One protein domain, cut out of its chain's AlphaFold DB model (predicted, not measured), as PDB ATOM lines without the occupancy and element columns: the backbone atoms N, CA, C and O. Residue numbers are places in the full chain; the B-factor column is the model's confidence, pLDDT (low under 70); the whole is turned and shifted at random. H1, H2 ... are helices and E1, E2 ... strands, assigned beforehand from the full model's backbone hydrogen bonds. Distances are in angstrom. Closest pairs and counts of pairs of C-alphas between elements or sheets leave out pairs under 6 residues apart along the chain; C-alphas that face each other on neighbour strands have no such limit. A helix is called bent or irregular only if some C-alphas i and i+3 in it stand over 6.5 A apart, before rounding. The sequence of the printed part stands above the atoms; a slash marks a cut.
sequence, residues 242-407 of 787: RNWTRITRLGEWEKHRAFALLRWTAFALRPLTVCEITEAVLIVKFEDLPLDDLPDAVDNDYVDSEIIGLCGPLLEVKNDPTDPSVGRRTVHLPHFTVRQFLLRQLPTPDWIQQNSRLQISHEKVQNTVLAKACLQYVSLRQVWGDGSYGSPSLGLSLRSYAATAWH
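AT A GLANCE: This is residues 242 to 407 of the 787 residues of an uncharacterized protein of Fusarium oxysporum (UniProt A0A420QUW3). One helix, H2, lies in the middle of a compact body, with the other helices mostly crossed around it: H5 crosses beside it, H3 is set across its flank, and H6 and H7 meet it near its last residues. A small two-strand hairpin, E1 and E2, covers one side, with E2 next to H2 and H3; the long H7, with H9 folded back over it, makes another side, and the loop residues 355 to 360 and 385 to 391 stick out. The printed part has 166 residues with nine named helices and two named strands, in the order H1 H2 H3 H4 H5 E1 E2 H6 H7 H8 H9; the sheet, E1 - E2, is antiparallel and the class is mostly helix. The whole is compact, with a radius of gyration of the C-alphas of 15.8 A, and spans 50 by 33 by 30 A, only just elongated.

HOW THE PARTS SIT: Start at the hairpin of E1, residues 316 to 318, and E2, residues 330 to 332, which are antiparallel at 145 degrees. There N 318 and O 330 are 2.8 A apart and N 316 and O 332 2.9 A, within hydrogen-bond range. From E2 look to H2, residues 252 to 267: their closest C-alphas, Thr 265 and His 332, are 5.9 A apart. H2 is the hub, touching five helices. With its residues 260 to 264 alone it touches H3, residues 274 to 280, at Leu 261 and Ile 277, whose C-alphas are 7.0 A apart; the tilt of 72 degrees is only just about perpendicular. H5, residues 300 to 311, touches H2 with its residues 307 to 311 alone, C-alphas 258 and 310 being closest at 5.8 A, about perpendicular at 88 degrees. H1, residues 242 to 248, and H2 only just touch, with 3 pairs of C-alphas within 8 A, the closest being Ile 247 and Lys 255 at 5.9 A. H6, residues 336 to 345, touches residues 262 to 266 of H2 alone, at a steep tilt of 48 degrees, opposite ways; C-alphas 266 and 339 are closest at 5.6 A. Residues 363 to 370 alone of H7, residues 362 to 379, touch H2, about perpendicular at 77 degrees; C-alphas 267 and 367 are closest at 6.9 A. Farther along, H7 touches H9, residues 399 to 407, with 17 pairs of C-alphas within 8 A, the closest being Cys 374 and Ala 402 at 4.6 A, at a steep tilt of 49 degrees, opposite ways. H4, residues 282 to 285, touches H7; C-alphas 283 and 373 are closest at 5.9 A. H8, residues 381 to 384, touches no helix. Every O i to N i+4 pair is within hydrogen-bond range in H1, H2, H3 and H7; the counts are 6 of 8 in H5, 5 of 6 in H6 and 4 of 5 in H9, while H4 and H8 are too short for such a pair.

IN THESE COORDINATES: Find C-alpha 242 at (-17.418, 57.850, 19.083), where H1 begins. H2 runs 22.4 A from C-alpha 252 at (-30.697, 49.419, 9.645) to C-alpha 267. H5 measures 15.2 A, H6 14.7 A and H7 25.9 A; E1 and E2 measure 6.6 and 6.5 A. H4 and H9 are irregular: C-alphas 282 and 285 are 7.0 A apart, and C-alphas 404 and 407 are 7.3 A apart. H9 ends at C-alpha 407, at (-27.925, 25.401, 28.488).

THE WHOLE: Look for the two C-alphas farthest apart, Arg 357 and Gly 390, at 50.3 A. Without the stretches that stand free, the body spans 37 by 32 by 28 A. The printed part has no cut; its long links are H4 to H5, E1 to E2, H6 to H7 and H8 to H9. In the B-factor column, pLDDT is under 70 at residues 284 to 289, 350 to 360 and 385 to 395; the mean of the printed part is 82.7.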
ATOM      1  N   ARG A 242     -17.584  57.461  20.495       90.75
ATOM      2  CA  ARG A 242     -17.418  57.850  19.083       90.75
ATOM      3  C   ARG A 242     -17.662  56.676  18.138       90.75
ATOM      4  O   ARG A 242     -18.349  56.836  17.128       90.75
ATOM      5  N   ASN A 243     -17.109  55.504  18.448       90.75
ATOM      6  CA  ASN A 243     -17.259  54.313  17.610       90.75
ATOM      7  C   ASN A 243     -18.658  53.697  17.722       90.75
ATOM      8  O   ASN A 243     -19.222  53.281  16.712       90.75
ATOM      9  N   TRP A 244     -19.268  53.736  18.903       93.06
ATOM     10  CA  TRP A 244     -20.671  53.384  19.094       93.06
ATOM     11  C   TRP A 244     -21.594  54.307  18.290       93.06
ATOM     12  O   TRP A 244     -22.448  53.834  17.549       93.06
ATOM     13  N   THR A 245     -21.347  55.621  18.330       92.69
ATOM     14  CA  THR A 245     -22.072  56.620  17.526       92.69
ATOM     15  C   THR A 245     -21.902  56.395  16.019       92.69
ATOM     16  O   THR A 245     -22.829  56.648  15.254       92.69
ATOM     17  N   ARG A 246     -20.739  55.903  15.563       92.38
ATOM     18  CA  ARG A 246     -20.546  55.475  14.165       92.38
ATOM     19  C   ARG A 246     -21.486  54.316  13.823       92.38
ATOM     20  O   ARG A 246     -22.179  54.394  12.816       92.38
ATOM     21  N   ILE A 247     -21.533  53.289  14.671       93.50
ATOM     22  CA  ILE A 247     -22.339  52.077  14.461       93.50
ATOM     23  C   ILE A 247     -23.846  52.376  14.511       93.50
ATOM     24  O   ILE A 247     -24.593  51.903  13.658       93.50
ATOM     25  N   THR A 248     -24.313  53.205  15.450       92.19
ATOM     26  CA  THR A 248     -25.743  53.561  15.564       92.19
ATOM     27  C   THR A 248     -26.273  54.369  14.375       92.19
ATOM     28  O   THR A 248     -27.487  54.405  14.170       92.19
ATOM     29  N   ARG A 249     -25.383  54.991  13.587       94.75
ATOM     30  CA  ARG A 249     -25.694  55.761  12.369       94.75
ATOM     31  C   ARG A 249     -25.618  54.955  11.067       94.75
ATOM     32  O   ARG A 249     -25.897  55.526  10.016       94.75
ATOM     33  N   LEU A 250     -25.226  53.680  11.117       93.88
ATOM     34  CA  LEU A 250     -25.248  52.794   9.948       93.88
ATOM     35  C   LEU A 250     -26.690  52.531   9.475       93.88
ATOM     36  O   LEU A 250     -27.653  52.771  10.215       93.88
ATOM     37  N   GLY A 251     -26.837  52.005   8.255       92.25
ATOM     38  CA  GLY A 251     -28.123  51.530   7.750       92.25
ATOM     39  C   GLY A 251     -28.721  50.467   8.675       92.25
ATOM     40  O   GLY A 251     -28.008  49.812   9.435       92.25
ATOM     41  N   GLU A 252     -30.045  50.287   8.654       89.25
ATOM     42  CA  GLU A 252     -30.697  49.419   9.645       89.25
ATOM     43  C   GLU A 252     -30.145  47.993   9.648       89.25
ATOM     44  O   GLU A 252     -29.887  47.456  10.722       89.25
ATOM     45  N   TRP A 253     -29.917  47.408   8.472       87.06
ATOM     46  CA  TRP A 253     -29.294  46.092   8.323       87.06
ATOM     47  C   TRP A 253     -27.906  46.026   8.981       87.06
ATOM     48  O   TRP A 253     -27.704  45.269   9.933       87.06
ATOM     49  N   GLU A 254     -26.983  46.879   8.532       91.75
ATOM     50  CA  GLU A 254     -25.600  46.969   9.016       91.75
ATOM     51  C   GLU A 254     -25.534  47.186  10.536       91.75
ATOM     52  O   GLU A 254     -24.753  46.543  11.233       91.75
ATOM     53  N   LYS A 255     -26.394  48.061  11.072       91.81
ATOM     54  CA  LYS A 255     -26.511  48.372  12.504       91.81
ATOM     55  C   LYS A 255     -26.931  47.146  13.321       91.81
ATOM     56  O   LYS A 255     -26.313  46.854  14.345       91.81
ATOM     57  N   HIS A 256     -27.951  46.406  12.877       88.88
ATOM     58  CA  HIS A 256     -28.380  45.176  13.555       88.88
ATOM     59  C   HIS A 256     -27.297  44.089  13.484       88.88
ATOM     60  O   HIS A 256     -27.015  43.447  14.499       88.88
ATOM     61  N   ARG A 257     -26.643  43.935  12.326       91.50
ATOM     62  CA  ARG A 257     -25.520  43.010  12.114       91.50
ATOM     63  C   ARG A 257     -24.332  43.341  13.022       91.50
ATOM     64  O   ARG A 257     -23.830  42.459  13.712       91.50
ATOM     65  N   ALA A 258     -23.957  44.616  13.127       94.00
ATOM     66  CA  ALA A 258     -22.907  45.087  14.027       94.00
ATOM     67  C   ALA A 258     -23.241  44.838  15.510       94.00
ATOM     68  O   ALA A 258     -22.400  44.353  16.268       94.00
ATOM     69  N   PHE A 259     -24.484  45.092  15.940       92.62
ATOM     70  CA  PHE A 259     -24.919  44.757  17.301       92.62
ATOM     71  C   PHE A 259     -24.898  43.246  17.573       92.62
ATOM     72  O   PHE A 259     -24.576  42.836  18.689       92.62
ATOM     73  N   ALA A 260     -25.226  42.411  16.585       91.88
ATOM     74  CA  ALA A 260     -25.123  40.961  16.702       91.88
ATOM     75  C   ALA A 260     -23.656  40.500  16.806       91.88
ATOM     76  O   ALA A 260     -23.339  39.748  17.728       91.88
ATOM     77  N   LEU A 261     -22.755  41.004  15.950       94.81
ATOM     78  CA  LEU A 261     -21.309  40.727  16.000       94.81
ATOM     79  C   LEU A 261     -20.718  41.077  17.372       94.81
ATOM     80  O   LEU A 261     -20.082  40.238  18.011       94.81
ATOM     81  N   LEU A 262     -20.966  42.300  17.854       94.69
ATOM     82  CA  LEU A 262     -20.463  42.772  19.147       94.69
ATOM     83  C   LEU A 262     -21.029  41.960  20.316       94.69
ATOM     84  O   LEU A 262     -20.289  41.633  21.240       94.69
ATOM     85  N   ARG A 263     -22.314  41.587  20.271       93.19
ATOM     86  CA  ARG A 263     -22.950  40.748  21.299       93.19
ATOM     87  C   ARG A 263     -22.346  39.343  21.339       93.19
ATOM     88  O   ARG A 263     -21.981  38.883  22.417       93.19
ATOM     89  N   TRP A 264     -22.206  38.676  20.194       94.00
ATOM     90  CA  TRP A 264     -21.599  37.344  20.134       94.00
ATOM     91  C   TRP A 264     -20.136  37.370  20.581       94.00
ATOM     92  O   TRP A 264     -19.760  36.597  21.456       94.00
ATOM     93  N   THR A 265     -19.342  38.317  20.083       95.06
ATOM     94  CA  THR A 265     -17.925  38.464  20.468       95.06
ATOM     95  C   THR A 265     -17.752  38.785  21.958       95.06
ATOM     96  O   THR A 265     -16.779  38.354  22.573       95.06
ATOM     97  N   ALA A 266     -18.682  39.532  22.565       90.81
ATOM     98  CA  ALA A 266     -18.593  39.920  23.970       90.81
ATOM     99  C   ALA A 266     -19.081  38.852  24.960       90.81
ATOM    100  O   ALA A 266     -18.533  38.788  26.062       90.81
ATOM    101  N   PHE A 267     -20.092  38.048  24.606       90.19
ATOM    102  CA  PHE A 267     -20.801  37.168  25.555       90.19
ATOM    103  C   PHE A 267     -20.782  35.676  25.215       90.19
ATOM    104  O   PHE A 267     -21.262  34.889  26.030       90.19
ATOM    105  N   ALA A 268     -20.225  35.262  24.073       91.69
ATOM    106  CA  ALA A 268     -20.004  33.844  23.799       91.69
ATOM    107  C   ALA A 268     -19.095  33.198  24.863       91.69
ATOM    108  O   ALA A 268     -18.211  33.836  25.435       91.69
ATOM    109  N   LEU A 269     -19.305  31.904  25.113       87.88
ATOM    110  CA  LEU A 269     -18.570  31.103  26.104       87.88
ATOM    111  C   LEU A 269     -17.146  30.735  25.667       87.88
ATOM    112  O   LEU A 269     -16.430  30.084  26.415       87.88
ATOM    113  N   ARG A 270     -16.774  31.121  24.449       91.88
ATOM    114  CA  ARG A 270     -15.421  31.148  23.897       91.88
ATOM    115  C   ARG A 270     -15.413  32.078  22.680       91.88
ATOM    116  O   ARG A 270     -16.492  32.331  22.135       91.88
ATOM    117  N   PRO A 271     -14.248  32.533  22.192       91.62
ATOM    118  CA  PRO A 271     -14.151  33.137  20.872       91.62
ATOM    119  C   PRO A 271     -14.773  32.227  19.808       91.62
ATOM    120  O   PRO A 271     -14.541  31.012  19.778       91.62
ATOM    121  N   LEU A 272     -15.591  32.826  18.947       93.56
ATOM    122  CA  LEU A 272     -16.159  32.158  17.782       93.56
ATOM    123  C   LEU A 272     -15.214  32.315  16.592       93.56
ATOM    124  O   LEU A 272     -14.521  33.331  16.464       93.56
ATOM    125  N   THR A 273     -15.188  31.319  15.713       93.75
ATOM    126  CA  THR A 273     -14.515  31.449  14.418       93.75
ATOM    127  C   THR A 273     -15.281  32.400  13.493       93.75
ATOM    128  O   THR A 273     -16.460  32.688  13.720       93.75
ATOM    129  N   VAL A 274     -14.638  32.890  12.430       94.19
ATOM    130  CA  VAL A 274     -15.290  33.736  11.415       94.19
ATOM    131  C   VAL A 274     -16.498  33.021  10.792       94.19
ATOM    132  O   VAL A 274     -17.537  33.659  10.613       94.19
ATOM    133  N   CYS A 275     -16.421  31.713  10.519       91.62
ATOM    134  CA  CYS A 275     -17.580  30.955  10.028       91.62
ATOM    135  C   CYS A 275     -18.691  30.833  11.085       91.62
ATOM    136  O   CYS A 275     -19.854  31.092  10.785       91.62
ATOM    137  N   GLU A 276     -18.343  30.499  12.333       93.38
ATOM    138  CA  GLU A 276     -19.321  30.382  13.423       93.38
ATOM    139  C   GLU A 276     -20.061  31.696  13.675       93.38
ATOM    140  O   GLU A 276     -21.287  31.699  13.742       93.38
ATOM    141  N   ILE A 277     -19.345  32.822  13.787       93.31
ATOM    142  CA  ILE A 277     -19.983  34.113  14.059       93.31
ATOM    143  C   ILE A 277     -20.805  34.614  12.863       93.31
ATOM    144  O   ILE A 277     -21.834  35.252  13.068       93.31
ATOM    145  N   THR A 278     -20.401  34.281  11.630       91.94
ATOM    146  CA  THR A 278     -21.150  34.601  10.401       91.94
ATOM    147  C   THR A 278     -22.527  33.945  10.390       91.94
ATOM    148  O   THR A 278     -23.509  34.603  10.061       91.94
ATOM    149  N   GLU A 279     -22.626  32.686  10.815       89.31
ATOM    150  CA  GLU A 279     -23.921  32.027  11.019       89.31
ATOM    151  C   GLU A 279     -24.656  32.613  12.234       89.31
ATOM    152  O   GLU A 279     -25.858  32.877  12.181       89.31
ATOM    153  N   ALA A 280     -23.933  32.869  13.328       90.88
ATOM    154  CA  ALA A 280     -24.515  33.303  14.594       90.88
ATOM    155  C   ALA A 280     -25.268  34.642  14.508       90.88
ATOM    156  O   ALA A 280     -26.269  34.842  15.205       90.88
ATOM    157  N   VAL A 281     -24.814  35.568  13.656       90.44
ATOM    158  CA  VAL A 281     -25.457  36.883  13.489       90.44
ATOM    159  C   VAL A 281     -26.787  36.830  12.731       90.44
ATOM    160  O   VAL A 281     -27.605  37.727  12.922       90.44
ATOM    161  N   LEU A 282     -27.039  35.786  11.931       85.19
ATOM    162  CA  LEU A 282     -28.275  35.640  11.147       85.19
ATOM    163  C   LEU A 282     -29.469  35.145  11.982       85.19
ATOM    164  O   LEU A 282     -30.618  35.416  11.653       85.19
ATOM    165  N   ILE A 283     -29.214  34.490  13.119       79.19
ATOM    166  CA  ILE A 283     -30.238  33.847  13.970       79.19
ATOM    167  C   ILE A 283     -31.197  34.864  14.630       79.19
ATOM    168  O   ILE A 283     -32.232  34.511  15.193       79.19
ATOM    169  N   VAL A 284     -30.887  36.161  14.564       61.62
ATOM    170  CA  VAL A 284     -31.569  37.225  15.323       61.62
ATOM    171  C   VAL A 284     -32.984  37.557  14.782       61.62
ATOM    172  O   VAL A 284     -33.644  38.447  15.317       61.62
ATOM    173  N   LYS A 285     -33.498  36.827  13.774       55.25
ATOM    174  CA  LYS A 285     -34.874  36.961  13.236       55.25
ATOM    175  C   LYS A 285     -35.673  35.642  13.111       55.25
ATOM    176  O   LYS A 285     -36.393  35.418  12.150       55.25
ATOM    177  N   PHE A 286     -35.618  34.838  14.169       53.31
ATOM    178  CA  PHE A 286     -36.748  34.113  14.786       53.31
ATOM    179  C   PHE A 286     -37.629  33.073  14.061       53.31
ATOM    180  O   PHE A 286     -38.359  32.410  14.800       53.31
ATOM    181  N   GLU A 287     -37.564  32.841  12.748       56.50
ATOM    182  CA  GLU A 287     -38.398  31.788  12.112       56.50
ATOM    183  C   GLU A 287     -37.581  30.684  11.420       56.50
ATOM    184  O   GLU A 287     -37.770  29.517  11.757       56.50
ATOM    185  N   ASP A 288     -36.587  31.030  10.597       61.22
ATOM    186  CA  ASP A 288     -35.665  30.081   9.948       61.22
ATOM    187  C   ASP A 288     -34.203  30.570  10.025       61.22
ATOM    188  O   ASP A 288     -33.935  31.707  10.419       61.22
ATOM    189  N   LEU A 289     -33.235  29.724   9.640       68.38
ATOM    190  CA  LEU A 289     -31.884  30.183   9.282       68.38
ATOM    191  C   LEU A 289     -31.914  30.570   7.794       68.38
ATOM    192  O   LEU A 289     -32.011  29.660   6.963       68.38
ATOM    193  N   PRO A 290     -31.829  31.866   7.441       72.69
ATOM    194  CA  PRO A 290     -31.839  32.302   6.050       72.69
ATOM    195  C   PRO A 290     -30.512  31.917   5.391       72.69
ATOM    196  O   PRO A 290     -29.515  32.626   5.496       72.69
ATOM    197  N   LEU A 291     -30.488  30.754   4.735       73.00
ATOM    198  CA  LEU A 291     -29.307  30.283   4.005       73.00
ATOM    199  C   LEU A 291     -28.952  31.224   2.842       73.00
ATOM    200  O   LEU A 291     -27.776  31.358   2.526       73.00
ATOM    201  N   ASP A 292     -29.946  31.922   2.288       75.19
ATOM    202  CA  ASP A 292     -29.777  32.938   1.242       75.19
ATOM    203  C   ASP A 292     -29.137  34.251   1.759       75.19
ATOM    204  O   ASP A 292     -28.639  35.035   0.957       75.19
ATOM    205  N   ASP A 293     -29.103  34.484   3.083       81.00
ATOM    206  CA  ASP A 293     -28.402  35.624   3.712       81.00
ATOM    207  C   ASP A 293     -26.938  35.280   4.090       81.00
ATOM    208  O   ASP A 293     -26.224  36.108   4.674       81.00
ATOM    209  N   LEU A 294     -26.471  34.052   3.818       83.88
ATOM    210  CA  LEU A 294     -25.062  33.685   3.990       83.88
ATOM    211  C   LEU A 294     -24.206  34.310   2.873       83.88
ATOM    212  O   LEU A 294     -24.645  34.376   1.728       83.88
ATOM    213  N   PRO A 295     -22.965  34.742   3.163       85.56
ATOM    214  CA  PRO A 295     -22.071  35.261   2.133       85.56
ATOM    215  C   PRO A 295     -21.620  34.155   1.166       85.56
ATOM    216  O   PRO A 295     -21.290  33.049   1.600       85.56
ATOM    217  N   ASP A 296     -21.494  34.497  -0.121       83.50
ATOM    218  CA  ASP A 296     -20.992  33.603  -1.181       83.50
ATOM    219  C   ASP A 296     -19.622  32.980  -0.846       83.50
ATOM    220  O   ASP A 296     -19.324  31.843  -1.220       83.50
ATOM    221  N   ALA A 297     -18.768  33.732  -0.142       85.75
ATOM    222  CA  ALA A 297     -17.455  33.291   0.310       85.75
ATOM    223  C   ALA A 297     -17.046  33.963   1.630       85.75
ATOM    224  O   ALA A 297     -17.332  35.133   1.875       85.75
ATOM    225  N   VAL A 298     -16.301  33.229   2.462       88.44
ATOM    226  CA  VAL A 298     -15.659  33.753   3.678       88.44
ATOM    227  C   VAL A 298     -14.168  33.937   3.403       88.44
ATOM    228  O   VAL A 298     -13.351  33.046   3.649       88.44
ATOM    229  N   ASP A 299     -13.820  35.099   2.858       90.12
ATOM    230  CA  ASP A 299     -12.451  35.491   2.531       90.12
ATOM    231  C   ASP A 299     -11.999  36.750   3.303       90.12
ATOM    232  O   ASP A 299     -12.647  37.187   4.257       90.12
ATOM    233  N   ASN A 300     -10.824  37.295   2.960       90.88
ATOM    234  CA  ASN A 300     -10.307  38.476   3.658       90.88
ATOM    235  C   ASN A 300     -11.130  39.741   3.361       90.88
ATOM    236  O   ASN A 300     -11.218  40.585   4.242       90.88
ATOM    237  N   ASP A 301     -11.730  39.869   2.172       92.31
ATOM    238  CA  ASP A 301     -12.533  41.043   1.814       92.31
ATOM    239  C   ASP A 301     -13.832  41.059   2.626       92.31
ATOM    240  O   ASP A 301     -14.165  42.072   3.239       92.31
ATOM    241  N   TYR A 302     -14.480  39.898   2.768       92.50
ATOM    242  CA  TYR A 302     -15.610  39.713   3.679       92.50
ATOM    243  C   TYR A 302     -15.245  40.027   5.144       92.50
ATOM    244  O   TYR A 302     -15.988  40.719   5.837       92.50
ATOM    245  N   VAL A 303     -14.084  39.576   5.639       92.12
ATOM    246  CA  VAL A 303     -13.643  39.917   7.008       92.12
ATOM    247  C   VAL A 303     -13.389  41.422   7.168       92.12
ATOM    248  O   VAL A 303     -13.808  42.007   8.170       92.12
ATOM    249  N   ASP A 304     -12.731  42.055   6.198       90.31
ATOM    250  CA  ASP A 304     -12.358  43.468   6.267       90.31
ATOM    251  C   ASP A 304     -13.569  44.407   6.084       90.31
ATOM    252  O   ASP A 304     -13.598  45.484   6.682       90.31
ATOM    253  N   SER A 305     -14.600  43.995   5.336       91.31
ATOM    254  CA  SER A 305     -15.837  44.761   5.102       91.31
ATOM    255  C   SER A 305     -16.943  44.454   6.125       91.31
ATOM    256  O   SER A 305     -17.310  45.318   6.927       91.31
ATOM    257  N   GLU A 306     -17.435  43.215   6.150       92.75
ATOM    258  CA  GLU A 306     -18.645  42.781   6.865       92.75
ATOM    259  C   GLU A 306     -18.431  42.469   8.352       92.75
ATOM    260  O   GLU A 306     -19.401  42.308   9.095       92.75
ATOM    261  N   ILE A 307     -17.181  42.395   8.819       93.44
ATOM    262  CA  ILE A 307     -16.859  42.159  10.236       93.44
ATOM    263  C   ILE A 307     -16.075  43.343  10.812       93.44
ATOM    264  O   ILE A 307     -16.563  44.040  11.711       93.44
ATOM    265  N   ILE A 308     -14.872  43.605  10.293       91.69
ATOM    266  CA  ILE A 308     -13.995  44.675  10.787       91.69
ATOM    267  C   ILE A 308     -14.492  46.051  10.321       91.69
ATOM    268  O   ILE A 308     -14.515  46.978  11.127       91.69
ATOM    269  N   GLY A 309     -14.971  46.205   9.084       89.69
ATOM    270  CA  GLY A 309     -15.530  47.472   8.593       89.69
ATOM    271  C   GLY A 309     -16.759  47.932   9.388       89.69
ATOM    272  O   GLY A 309     -16.872  49.108   9.765       89.69
ATOM    273  N   LEU A 310     -17.638  46.990   9.744       91.38
ATOM    274  CA  LEU A 310     -18.790  47.256  10.607       91.38
ATOM    275  C   LEU A 310     -18.375  47.578  12.051       91.38
ATOM    276  O   LEU A 310     -18.753  48.631  12.564       91.38
ATOM    277  N   CYS A 311     -17.575  46.732  12.711       92.00
ATOM    278  CA  CYS A 311     -17.372  46.800  14.171       92.00
ATOM    279  C   CYS A 311     -16.029  47.385  14.644       92.00
ATOM    280  O   CYS A 311     -15.892  47.746  15.814       92.00
ATOM    281  N   GLY A 312     -15.026  47.495  13.774       83.25
ATOM    282  CA  GLY A 312     -13.705  48.026  14.112       83.25
ATOM    283  C   GLY A 312     -13.778  49.482  14.601       83.25
ATOM    284  O   GLY A 312     -14.583  50.264  14.090       83.25
ATOM    285  N   PRO A 313     -12.987  49.893  15.606       87.88
ATOM    286  CA  PRO A 313     -11.930  49.164  16.303       87.88
ATOM    287  C   PRO A 313     -12.406  48.482  17.605       87.88
ATOM    288  O   PRO A 313     -11.596  48.261  18.499       87.88
ATOM    289  N   LEU A 314     -13.704  48.184  17.768       91.31
ATOM    290  CA  LEU A 314     -14.239  47.499  18.963       91.31
ATOM    291  C   LEU A 314     -14.101  45.965  18.897       91.31
ATOM    292  O   LEU A 314     -14.448  45.268  19.847       91.31
ATOM    293  N   LEU A 315     -13.607  45.441  17.776       91.81
ATOM    294  CA  LEU A 315     -13.532  44.023  17.442       91.81
ATOM    295  C   LEU A 315     -12.254  43.781  16.624       91.81
ATOM    296  O   LEU A 315     -11.900  44.608  15.784       91.81
ATOM    297  N   GLU A 316     -11.565  42.669  16.879       90.88
ATOM    298  CA  GLU A 316     -10.374  42.234  16.141       90.88
ATOM    299  C   GLU A 316     -10.485  40.762  15.716       90.88
ATOM    300  O   GLU A 316     -11.141  39.961  16.383       90.88
ATOM    301  N   VAL A 317      -9.820  40.390  14.621       91.94
ATOM    302  CA  VAL A 317      -9.776  39.007  14.121       91.94
ATOM    303  C   VAL A 317      -8.349  38.473  14.234       91.94
ATOM    304  O   VAL A 317      -7.400  39.107  13.772       91.94
ATOM    305  N   LYS A 318      -8.186  37.307  14.867       90.31
ATOM    306  CA  LYS A 318      -6.889  36.669  15.133       90.31
ATOM    307  C   LYS A 318      -6.717  35.416  14.290       90.31
ATOM    308  O   LYS A 318      -7.615  34.583  14.196       90.31
ATOM    309  N   ASN A 319      -5.529  35.267  13.712       86.06
ATOM    310  CA  ASN A 319      -5.151  34.057  12.991       86.06
ATOM    311  C   ASN A 319      -4.939  32.896  13.968       86.06
ATOM    312  O   ASN A 319      -4.266  33.072  14.984       86.06
ATOM    313  N   ASP A 320      -5.445  31.716  13.619       76.38
ATOM    314  CA  ASP A 320      -5.039  30.471  14.264       76.38
ATOM    315  C   ASP A 320      -3.576  30.164  13.848       76.38
ATOM    316  O   ASP A 320      -3.261  30.188  12.653       76.38
ATOM    317  N   PRO A 321      -2.641  29.925  14.791       72.56
ATOM    318  CA  PRO A 321      -1.259  29.566  14.463       72.56
ATOM    319  C   PRO A 321      -1.114  28.233  13.715       72.56
ATOM    320  O   PRO A 321      -0.066  27.988  13.116       72.56
ATOM    321  N   THR A 322      -2.123  27.363  13.799       74.56
ATOM    322  CA  THR A 322      -2.131  25.998  13.258       74.56
ATOM    323  C   THR A 322      -2.848  25.886  11.913       74.56
ATOM    324  O   THR A 322      -2.472  25.033  11.109       74.56
ATOM    325  N   ASP A 323      -3.809  26.771  11.624       75.75
ATOM    326  CA  ASP A 323      -4.563  26.788  10.367       75.75
ATOM    327  C   ASP A 323      -4.749  28.229   9.830       75.75
ATOM    328  O   ASP A 323      -5.433  29.046  10.449       75.75
ATOM    329  N   PRO A 324      -4.170  28.583   8.665       76.25
ATOM    330  CA  PRO A 324      -4.248  29.939   8.121       76.25
ATOM    331  C   PRO A 324      -5.586  30.276   7.431       76.25
ATOM    332  O   PRO A 324      -5.737  31.402   6.939       76.25
ATOM    333  N   SER A 325      -6.534  29.333   7.340       86.25
ATOM    334  CA  SER A 325      -7.820  29.538   6.662       86.25
ATOM    335  C   SER A 325      -8.640  30.659   7.306       86.25
ATOM    336  O   SER A 325      -8.761  30.760   8.526       86.25
ATOM    337  N   VAL A 326      -9.227  31.523   6.469       88.00
ATOM    338  CA  VAL A 326      -9.944  32.721   6.939       88.00
ATOM    339  C   VAL A 326     -11.112  32.350   7.852       88.00
ATOM    340  O   VAL A 326     -11.266  32.940   8.918       88.00
ATOM    341  N   GLY A 327     -11.871  31.318   7.477       85.69
ATOM    342  CA  GLY A 327     -13.026  30.838   8.232       85.69
ATOM    343  C   GLY A 327     -12.724  30.350   9.652       85.69
ATOM    344  O   GLY A 327     -13.595  30.470  10.511       85.69
ATOM    345  N   ARG A 328     -11.508  29.845   9.924       87.62
ATOM    346  CA  ARG A 328     -11.088  29.360  11.258       87.62
ATOM    347  C   ARG A 328     -10.437  30.419  12.141       87.62
ATOM    348  O   ARG A 328     -10.261  30.179  13.334       87.62
ATOM    349  N   ARG A 329     -10.114  31.597  11.598       92.38
ATOM    350  CA  ARG A 329      -9.674  32.742  12.407       92.38
ATOM    351  C   ARG A 329     -10.718  33.036  13.477       92.38
ATOM    352  O   ARG A 329     -11.912  32.911  13.216       92.38
ATOM    353  N   THR A 330     -10.286  33.425  14.667       93.12
ATOM    354  CA  THR A 330     -11.194  33.695  15.790       93.12
ATOM    355  C   THR A 330     -11.453  35.184  15.943       93.12
ATOM    356  O   THR A 330     -10.584  36.014  15.664       93.12
ATOM    357  N   VAL A 331     -12.657  35.532  16.388       94.25
ATOM    358  CA  VAL A 331     -13.099  36.916  16.581       94.25
ATOM    359  C   VAL A 331     -13.066  37.273  18.064       94.25
ATOM    360  O   VAL A 331     -13.571  36.530  18.903       94.25
ATOM    361  N   HIS A 332     -12.428  38.397  18.388       92.38
ATOM    362  CA  HIS A 332     -12.086  38.804  19.752       92.38
ATOM    363  C   HIS A 332     -12.476  40.255  20.021       92.38
ATOM    364  O   HIS A 332     -12.446  41.105  19.129       92.38
ATOM    365  N   LEU A 333     -12.743  40.571  21.289       90.38
ATOM    366  CA  LEU A 333     -12.664  41.953  21.751       90.38
ATOM    367  C   LEU A 333     -11.182  42.344  21.919       90.38
ATOM    368  O   LEU A 333     -10.420  41.564  22.498       90.38
ATOM    369  N   PRO A 334     -10.756  43.551  21.500       86.69
ATOM    370  CA  PRO A 334      -9.374  44.002  21.665       86.69
ATOM    371  C   PRO A 334      -8.911  44.108  23.122       86.69
ATOM    372  O   PRO A 334      -7.702  44.095  23.364       86.69
ATOM    373  N   HIS A 335      -9.859  44.262  24.060       86.00
ATOM    374  CA  HIS A 335      -9.647  44.393  25.503       86.00
ATOM    375  C   HIS A 335     -10.956  44.171  26.292       86.00
ATOM    376  O   HIS A 335     -12.042  44.413  25.761       86.00
ATOM    377  N   PHE A 336     -10.877  43.783  27.573       79.88
ATOM    378  CA  PHE A 336     -12.065  43.511  28.403       79.88
ATOM    379  C   PHE A 336     -12.910  44.766  28.696       79.88
ATOM    380  O   PHE A 336     -14.129  44.672  28.835       79.88
ATOM    381  N   THR A 337     -12.302  45.956  28.729       82.50
ATOM    382  CA  THR A 337     -13.019  47.235  28.909       82.50
ATOM    383  C   THR A 337     -14.048  47.484  27.802       82.50
ATOM    384  O   THR A 337     -15.081  48.102  28.046       82.50
ATOM    385  N   VAL A 338     -13.844  46.916  26.604       86.88
ATOM    386  CA  VAL A 338     -14.848  46.941  25.531       86.88
ATOM    387  C   VAL A 338     -16.096  46.141  25.933       86.88
ATOM    388  O   VAL A 338     -17.208  46.602  25.696       86.88
ATOM    389  N   ARG A 339     -15.956  44.996  26.625       86.69
ATOM    390  CA  ARG A 339     -17.097  44.232  27.179       86.69
ATOM    391  C   ARG A 339     -17.836  45.042  28.243       86.69
ATOM    392  O   ARG A 339     -19.064  45.067  28.229       86.69
ATOM    393  N   GLN A 340     -17.109  45.730  29.128       82.06
ATOM    394  CA  GLN A 340     -17.699  46.604  30.153       82.06
ATOM    395  C   GLN A 340     -18.508  47.758  29.538       82.06
ATOM    396  O   GLN A 340     -19.599  48.066  30.019       82.06
ATOM    397  N   PHE A 341     -18.015  48.356  28.450       87.94
ATOM    398  CA  PHE A 341     -18.743  49.364  27.679       87.94
ATOM    399  C   PHE A 341     -19.992  48.773  26.998       87.94
ATOM    400  O   PHE A 341     -21.105  49.261  27.202       87.94
ATOM    401  N   LEU A 342     -19.834  47.674  26.250       88.00
ATOM    402  CA  LEU A 342     -20.919  47.014  25.513       88.00
ATOM    403  C   LEU A 342     -22.057  46.528  26.425       88.00
ATOM    404  O   LEU A 342     -23.218  46.601  26.026       88.00
ATOM    405  N   LEU A 343     -21.747  46.102  27.656       83.62
ATOM    406  CA  LEU A 343     -22.732  45.727  28.678       83.62
ATOM    407  C   LEU A 343     -23.762  46.829  28.970       83.62
ATOM    408  O   LEU A 343     -24.893  46.503  29.312       83.62
ATOM    409  N   ARG A 344     -23.388  48.109  28.845       80.62
ATOM    410  CA  ARG A 344     -24.274  49.258  29.109       80.62
ATOM    411  C   ARG A 344     -25.005  49.768  27.865       80.62
ATOM    412  O   ARG A 344     -25.952  50.532  28.001       80.62
ATOM    413  N   GLN A 345     -24.533  49.395  26.676       85.75
ATOM    414  CA  GLN A 345     -24.920  50.024  25.408       85.75
ATOM    415  C   GLN A 345     -25.743  49.105  24.495       85.75
ATOM    416  O   GLN A 345     -26.597  49.582  23.750       85.75
ATOM    417  N   LEU A 346     -25.508  47.788  24.530       85.81
ATOM    418  CA  LEU A 346     -26.213  46.850  23.653       85.81
ATOM    419  C   LEU A 346     -27.716  46.800  23.976       85.81
ATOM    420  O   LEU A 346     -28.079  46.552  25.129       85.81
ATOM    421  N   PRO A 347     -28.601  46.944  22.969       81.50
ATOM    422  CA  PRO A 347     -30.037  46.966  23.203       81.50
ATOM    423  C   PRO A 347     -30.531  45.629  23.765       81.50
ATOM    424  O   PRO A 347     -30.108  44.548  23.330       81.50
ATOM    425  N   THR A 348     -31.448  45.724  24.726       73.69
ATOM    426  CA  THR A 348     -32.208  44.602  25.281       73.69
ATOM    427  C   THR A 348     -33.462  44.379  24.428       73.69
ATOM    428  O   THR A 348     -34.198  45.345  24.237       73.69
ATOM    429  N   PRO A 349     -33.735  43.166  23.915       72.06
ATOM    430  CA  PRO A 349     -34.947  42.908  23.136       72.06
ATOM    431  C   PRO A 349     -36.238  43.115  23.937       72.06
ATOM    432  O   PRO A 349     -36.298  42.730  25.103       72.06
ATOM    433  N   ASP A 350     -37.288  43.621  23.284       67.19
ATOM    434  CA  ASP A 350     -38.560  44.014  23.922       67.19
ATOM    435  C   ASP A 350     -39.290  42.874  24.656       67.19
ATOM    436  O   ASP A 350     -40.075  43.114  25.572       67.19
ATOM    437  N   TRP A 351     -39.031  41.619  24.269       69.31
ATOM    438  CA  TRP A 351     -39.611  40.435  24.910       69.31
ATOM    439  C   TRP A 351     -38.976  40.093  26.266       69.31
ATOM    440  O   TRP A 351     -39.563  39.317  27.014       69.31
ATOM    441  N   ILE A 352     -37.817  40.670  26.610       68.06
ATOM    442  CA  ILE A 352     -37.241  40.567  27.955       68.06
ATOM    443  C   ILE A 352     -37.749  41.758  28.764       68.06
ATOM    444  O   ILE A 352     -37.286  42.887  28.590       68.06
ATOM    445  N   GLN A 353     -38.695  41.515  29.674       56.00
ATOM    446  CA  GLN A 353     -39.215  42.576  30.533       56.00
ATOM    447  C   GLN A 353     -38.098  43.137  31.422       56.00
ATOM    448  O   GLN A 353     -37.635  42.473  32.353       56.00
ATOM    449  N   GLN A 354     -37.711  44.397  31.191       52.78
ATOM    450  CA  GLN A 354     -36.907  45.161  32.144       52.78
ATOM    451  C   GLN A 354     -37.739  45.431  33.402       52.78
ATOM    452  O   GLN A 354     -38.364  46.480  33.566       52.78
ATOM    453  N   ASN A 355     -37.762  44.457  34.304       46.53
ATOM    454  CA  ASN A 355     -38.450  44.564  35.574       46.53
ATOM    455  C   ASN A 355     -37.620  45.471  36.492       46.53
ATOM    456  O   ASN A 355     -36.820  44.996  37.289       46.53
ATOM    457  N   SER A 356     -37.778  46.789  36.350       44.16
ATOM    458  CA  SER A 356     -36.939  47.840  36.961       44.16
ATOM    459  C   SER A 356     -36.907  47.849  38.499       44.16
ATOM    460  O   SER A 356     -36.118  48.577  39.099       44.16
ATOM    461  N   ARG A 357     -37.725  47.012  39.149       41.81
ATOM    462  CA  ARG A 357     -37.673  46.711  40.592       41.81
ATOM    463  C   ARG A 357     -36.631  45.647  40.965       41.81
ATOM    464  O   ARG A 357     -36.286  45.528  42.136       41.81
ATOM    465  N   LEU A 358     -36.144  44.876  39.997       46.25
ATOM    466  CA  LEU A 358     -35.091  43.877  40.145       46.25
ATOM    467  C   LEU A 358     -33.838  44.374  39.421       46.25
ATOM    468  O   LEU A 358     -33.871  44.669  38.229       46.25
ATOM    469  N   GLN A 359     -32.708  44.420  40.126       52.44
ATOM    470  CA  GLN A 359     -31.399  44.724  39.539       52.44
ATOM    471  C   GLN A 359     -30.885  43.519  38.730       52.44
ATOM    472  O   GLN A 359     -29.931  42.840  39.111       52.44
ATOM    473  N   ILE A 360     -31.558  43.206  37.622       60.28
ATOM    474  CA  ILE A 360     -31.110  42.188  36.670       60.28
ATOM    475  C   ILE A 360     -29.844  42.726  35.999       60.28
ATOM    476  O   ILE A 360     -29.863  43.796  35.391       60.28
ATOM    477  N   SER A 361     -28.724  42.009  36.117       74.69
ATOM    478  CA  SER A 361     -27.494  42.427  35.444       74.69
ATOM    479  C   SER A 361     -27.678  42.352  33.927       74.69
ATOM    480  O   SER A 361     -28.238  41.390  33.400       74.69
ATOM    481  N   HIS A 362     -27.158  43.350  33.211       78.19
ATOM    482  CA  HIS A 362     -27.196  43.375  31.747       78.19
ATOM    483  C   HIS A 362     -26.575  42.101  31.146       78.19
ATOM    484  O   HIS A 362     -27.055  41.587  30.143       78.19
ATOM    485  N   GLU A 363     -25.572  41.524  31.812       83.56
ATOM    486  CA  GLU A 363     -24.945  40.257  31.432       83.56
ATOM    487  C   GLU A 363     -25.909  39.059  31.438       83.56
ATOM    488  O   GLU A 363     -25.851  38.233  30.526       83.56
ATOM    489  N   LYS A 364     -26.836  38.981  32.406       87.00
ATOM    490  CA  LYS A 364     -27.895  37.956  32.415       87.00
ATOM    491  C   LYS A 364     -28.829  38.125  31.225       87.00
ATOM    492  O   LYS A 364     -29.172  37.144  30.576       87.00
ATOM    493  N   VAL A 365     -29.190  39.368  30.900       85.56
ATOM    494  CA  VAL A 365     -30.026  39.677  29.731       85.56
ATOM    495  C   VAL A 365     -29.336  39.244  28.438       85.56
ATOM    496  O   VAL A 365     -29.952  38.553  27.630       85.56
ATOM    497  N   GLN A 366     -28.050  39.563  28.248       87.12
ATOM    498  CA  GLN A 366     -27.324  39.125  27.049       87.12
ATOM    499  C   GLN A 366     -27.206  37.591  26.989       87.12
ATOM    500  O   GLN A 366     -27.473  37.015  25.938       87.12
ATOM    501  N   ASN A 367     -26.917  36.908  28.104       90.50
ATOM    502  CA  ASN A 367     -26.908  35.439  28.146       90.50
ATOM    503  C   ASN A 367     -28.274  34.827  27.789       90.50
ATOM    504  O   ASN A 367     -28.317  33.896  26.993       90.50
ATOM    505  N   THR A 368     -29.389  35.388  28.267       89.81
ATOM    506  CA  THR A 368     -30.747  34.983  27.856       89.81
ATOM    507  C   THR A 368     -30.976  35.142  26.346       89.81
ATOM    508  O   THR A 368     -31.608  34.283  25.728       89.81
ATOM    509  N   VAL A 369     -30.426  36.188  25.715       89.06
ATOM    510  CA  VAL A 369     -30.490  36.366  24.250       89.06
ATOM    511  C   VAL A 369     -29.666  35.304  23.513       89.06
ATOM    512  O   VAL A 369     -30.179  34.701  22.570       89.06
ATOM    513  N   LEU A 370     -28.428  35.028  23.947       91.94
ATOM    514  CA  LEU A 370     -27.598  33.971  23.345       91.94
ATOM    515  C   LEU A 370     -28.217  32.579  23.553       91.94
ATOM    516  O   LEU A 370     -28.220  31.774  22.626       91.94
ATOM    517  N   ALA A 371     -28.807  32.310  24.723       92.81
ATOM    518  CA  ALA A 371     -29.531  31.072  25.006       92.81
ATOM    519  C   ALA A 371     -30.676  30.849  24.012       92.81
ATOM    520  O   ALA A 371     -30.769  29.772  23.423       92.81
ATOM    521  N   LYS A 372     -31.507  31.880  23.786       90.31
ATOM    522  CA  LYS A 372     -32.611  31.832  22.817       90.31
ATOM    523  C   LYS A 372     -32.102  31.549  21.404       90.31
ATOM    524  O   LYS A 372     -32.612  30.643  20.753       90.31
ATOM    525  N   ALA A 373     -31.068  32.269  20.965       90.38
ATOM    526  CA  ALA A 373     -30.480  32.085  19.641       90.38
ATOM    527  C   ALA A 373     -29.910  30.664  19.456       90.38
ATOM    528  O   ALA A 373     -30.234  29.996  18.475       90.38
ATOM    529  N   CYS A 374     -29.128  30.154  20.415       92.94
ATOM    530  CA  CYS A 374     -28.616  28.785  20.345       92.94
ATOM    531  C   CYS A 374     -29.750  27.747  20.306       92.94
ATOM    532  O   CYS A 374     -29.705  26.864  19.454       92.94
ATOM    533  N   LEU A 375     -30.762  27.867  21.181       91.25
ATOM    534  CA  LEU A 375     -31.932  26.975  21.226       91.25
ATOM    535  C   LEU A 375     -32.699  26.954  19.900       91.25
ATOM    536  O   LEU A 375     -33.082  25.886  19.425       91.25
ATOM    537  N   GLN A 376     -32.909  28.119  19.290       88.25
ATOM    538  CA  GLN A 376     -33.617  28.220  18.018       88.25
ATOM    539  C   GLN A 376     -32.812  27.591  16.882       88.25
ATOM    540  O   GLN A 376     -33.354  26.748  16.177       88.25
ATOM    541  N   TYR A 377     -31.511  27.881  16.777       89.44
ATOM    542  CA  TYR A 377     -30.638  27.266  15.772       89.44
ATOM    543  C   TYR A 377     -30.638  25.730  15.865       89.44
ATOM    544  O   TYR A 377     -30.837  25.057  14.857       89.44
ATOM    545  N   VAL A 378     -30.507  25.144  17.065       90.44
ATOM    546  CA  VAL A 378     -30.556  23.672  17.215       90.44
ATOM    547  C   VAL A 378     -31.955  23.077  17.013       90.44
ATOM    548  O   VAL A 378     -32.079  21.876  16.775       90.44
ATOM    549  N   SER A 379     -33.008  23.896  17.058       89.00
ATOM    550  CA  SER A 379     -34.385  23.479  16.756       89.00
ATOM    551  C   SER A 379     -34.692  23.438  15.251       89.00
ATOM    552  O   SER A 379     -35.700  22.856  14.856       89.00
ATOM    553  N   LEU A 380     -33.830  23.987  14.387       86.62
ATOM    554  CA  LEU A 380     -34.008  23.936  12.932       86.62
ATOM    555  C   LEU A 380     -33.632  22.556  12.376       86.62
ATOM    556  O   LEU A 380     -32.533  22.060  12.617       86.62
ATOM    557  N   ARG A 381     -34.514  21.931  11.585       83.06
ATOM    558  CA  ARG A 381     -34.246  20.600  10.994       83.06
ATOM    559  C   ARG A 381     -33.037  20.599  10.054       83.06
ATOM    560  O   ARG A 381     -32.251  19.657  10.085       83.06
ATOM    561  N   GLN A 382     -32.850  21.655   9.258       80.75
ATOM    562  CA  GLN A 382     -31.725  21.760   8.312       80.75
ATOM    563  C   GLN A 382     -30.353  21.715   8.998       80.75
ATOM    564  O   GLN A 382     -29.400  21.182   8.434       80.75
ATOM    565  N   VAL A 383     -30.263  22.169  10.256       82.50
ATOM    566  CA  VAL A 383     -29.031  22.098  11.052       82.50
ATOM    567  C   VAL A 383     -28.617  20.650  11.326       82.50
ATOM    568  O   VAL A 383     -27.441  20.418  11.582       82.50
ATOM    569  N   TRP A 384     -29.499  19.658  11.186       84.06
ATOM    570  CA  TRP A 384     -29.212  18.233  11.414       84.06
ATOM    571  C   TRP A 384     -29.346  17.361  10.154       84.06
ATOM    572  O   TRP A 384     -29.197  16.146  10.237       84.06
ATOM    573  N   GLY A 385     -29.626  17.970   8.995       65.31
ATOM    574  CA  GLY A 385     -30.208  17.287   7.835       65.31
ATOM    575  C   GLY A 385     -29.295  16.412   6.972       65.31
ATOM    576  O   GLY A 385     -29.822  15.730   6.099       65.31
ATOM    577  N   ASP A 386     -27.971  16.406   7.173       54.72
ATOM    578  CA  ASP A 386     -27.070  15.569   6.366       54.72
ATOM    579  C   ASP A 386     -25.856  15.048   7.157       54.72
ATOM    580  O   ASP A 386     -25.201  15.782   7.907       54.72
ATOM    581  N   GLY A 387     -25.567  13.755   6.987       49.75
ATOM    582  CA  GLY A 387     -24.612  12.960   7.770       49.75
ATOM    583  C   GLY A 387     -23.153  13.079   7.324       49.75
ATOM    584  O   GLY A 387     -22.329  12.228   7.664       49.75
ATOM    585  N   SER A 388     -22.820  14.106   6.542       42.88
ATOM    586  CA  SER A 388     -21.460  14.350   6.067       42.88
ATOM    587  C   SER A 388     -20.578  14.913   7.185       42.88
ATOM    588  O   SER A 388     -20.576  16.112   7.462       42.88
ATOM    589  N   TYR A 389     -19.763  14.051   7.800       44.25
ATOM    590  CA  TYR A 389     -18.676  14.431   8.719       44.25
ATOM    591  C   TYR A 389     -17.452  15.026   7.981       44.25
ATOM    592  O   TYR A 389     -16.304  14.790   8.358       44.25
ATOM    593  N   GLY A 390     -17.685  15.769   6.895       40.72
ATOM    594  CA  GLY A 390     -16.661  16.562   6.218       40.72
ATOM    595  C   GLY A 390     -16.280  17.814   7.016       40.72
ATOM    596  O   GLY A 390     -16.885  18.128   8.042       40.72
ATOM    597  N   SER A 391     -15.282  18.563   6.532       45.84
ATOM    598  CA  SER A 391     -15.002  19.907   7.064       45.84
ATOM    599  C   SER A 391     -16.288  20.742   6.999       45.84
ATOM    600  O   SER A 391     -16.893  20.767   5.926       45.84
ATOM    601  N   PRO A 392     -16.714  21.409   8.090       51.69
ATOM    602  CA  PRO A 392     -18.003  22.087   8.128       51.69
ATOM    603  C   PRO A 392     -18.084  23.133   7.017       51.69
ATOM    604  O   PRO A 392     -17.271  24.058   6.956       51.69
ATOM    605  N   SER A 393     -19.057  22.954   6.127       64.19
ATOM    606  CA  SER A 393     -19.473  23.983   5.187       64.19
ATOM    607  C   SER A 393     -20.160  25.113   5.949       64.19
ATOM    608  O   SER A 393     -20.812  24.884   6.974       64.19
ATOM    609  N   LEU A 394     -20.046  26.328   5.418       68.62
ATOM    610  CA  LEU A 394     -20.793  27.473   5.921       68.62
ATOM    611  C   LEU A 394     -22.299  27.144   5.947       68.62
ATOM    612  O   LEU A 394     -22.822  26.549   5.006       68.62
ATOM    613  N   GLY A 395     -22.959  27.470   7.056       68.44
ATOM    614  CA  GLY A 395     -24.334  27.078   7.382       68.44
ATOM    615  C   GLY A 395     -24.445  26.022   8.495       68.44
ATOM    616  O   GLY A 395     -25.519  25.883   9.075       68.44
ATOM    617  N   LEU A 396     -23.360  25.305   8.823       80.94
ATOM    618  CA  LEU A 396     -23.325  24.256   9.862       80.94
ATOM    619  C   LEU A 396     -22.210  24.434  10.910       80.94
ATOM    620  O   LEU A 396     -22.079  23.611  11.821       80.94
ATOM    621  N   SER A 397     -21.393  25.479  10.801       86.12
ATOM    622  CA  SER A 397     -20.218  25.718  11.650       86.12
ATOM    623  C   SER A 397     -20.609  25.954  13.107       86.12
ATOM    624  O   SER A 397     -19.956  25.435  14.012       86.12
ATOM    625  N   LEU A 398     -21.702  26.683  13.355       90.75
ATOM    626  CA  LEU A 398     -22.150  26.996  14.713       90.75
ATOM    627  C   LEU A 398     -22.767  25.784  15.435       90.75
ATOM    628  O   LEU A 398     -22.844  25.797  16.663       90.75
ATOM    629  N   ARG A 399     -23.154  24.711  14.723       90.12
ATOM    630  CA  ARG A 399     -23.818  23.507  15.275       90.12
ATOM    631  C   ARG A 399     -23.177  22.994  16.561       90.12
ATOM    632  O   ARG A 399     -23.883  22.801  17.547       90.12
ATOM    633  N   SER A 400     -21.858  22.800  16.571       89.50
ATOM    634  CA  SER A 400     -21.144  22.268  17.742       89.50
ATOM    635  C   SER A 400     -21.211  23.222  18.941       89.50
ATOM    636  O   SER A 400     -21.513  22.794  20.060       89.50
ATOM    637  N   TYR A 401     -21.006  24.522  18.703       92.50
ATOM    638  CA  TYR A 401     -21.136  25.550  19.729       92.50
ATOM    639  C   TYR A 401     -22.575  25.617  20.254       92.50
ATOM    640  O   TYR A 401     -22.800  25.426  21.445       92.50
ATOM    641  N   ALA A 402     -23.565  25.823  19.383       92.94
ATOM    642  CA  ALA A 402     -24.957  26.002  19.784       92.94
ATOM    643  C   ALA A 402     -25.490  24.788  20.560       92.94
ATOM    644  O   ALA A 402     -26.073  24.968  21.630       92.94
ATOM    645  N   ALA A 403     -25.208  23.563  20.094       91.81
ATOM    646  CA  ALA A 403     -25.626  22.313  20.734       91.81
ATOM    647  C   ALA A 403     -25.064  22.099  22.147       91.81
ATOM    648  O   ALA A 403     -25.704  21.411  22.943       91.81
ATOM    649  N   THR A 404     -23.905  22.687  22.463       90.75
ATOM    650  CA  THR A 404     -23.210  22.514  23.751       90.75
ATOM    651  C   THR A 404     -23.262  23.750  24.654       90.75
ATOM    652  O   THR A 404     -23.144  23.614  25.870       90.75
ATOM    653  N   ALA A 405     -23.488  24.946  24.106       92.31
ATOM    654  CA  ALA A 405     -23.484  26.211  24.845       92.31
ATOM    655  C   ALA A 405     -24.870  26.667  25.327       92.31
ATOM    656  O   ALA A 405     -24.942  27.414  26.304       92.31
ATOM    657  N   TRP A 406     -25.966  26.237  24.684       94.50
ATOM    658  CA  TRP A 406     -27.304  26.794  24.948       94.50
ATOM    659  C   TRP A 406     -27.700  26.743  26.432       94.50
ATOM    660  O   TRP A 406     -28.062  27.766  27.007       94.50
ATOM    661  N   HIS A 407     -27.549  25.589  27.084       93.00
ATOM    662  CA  HIS A 407     -27.925  25.401  28.488       93.00
ATOM    663  C   HIS A 407     -27.010  26.173  29.452       93.00
ATOM    664  O   HIS A 407     -27.485  26.737  30.436       93.00
TER     665      HIS A 407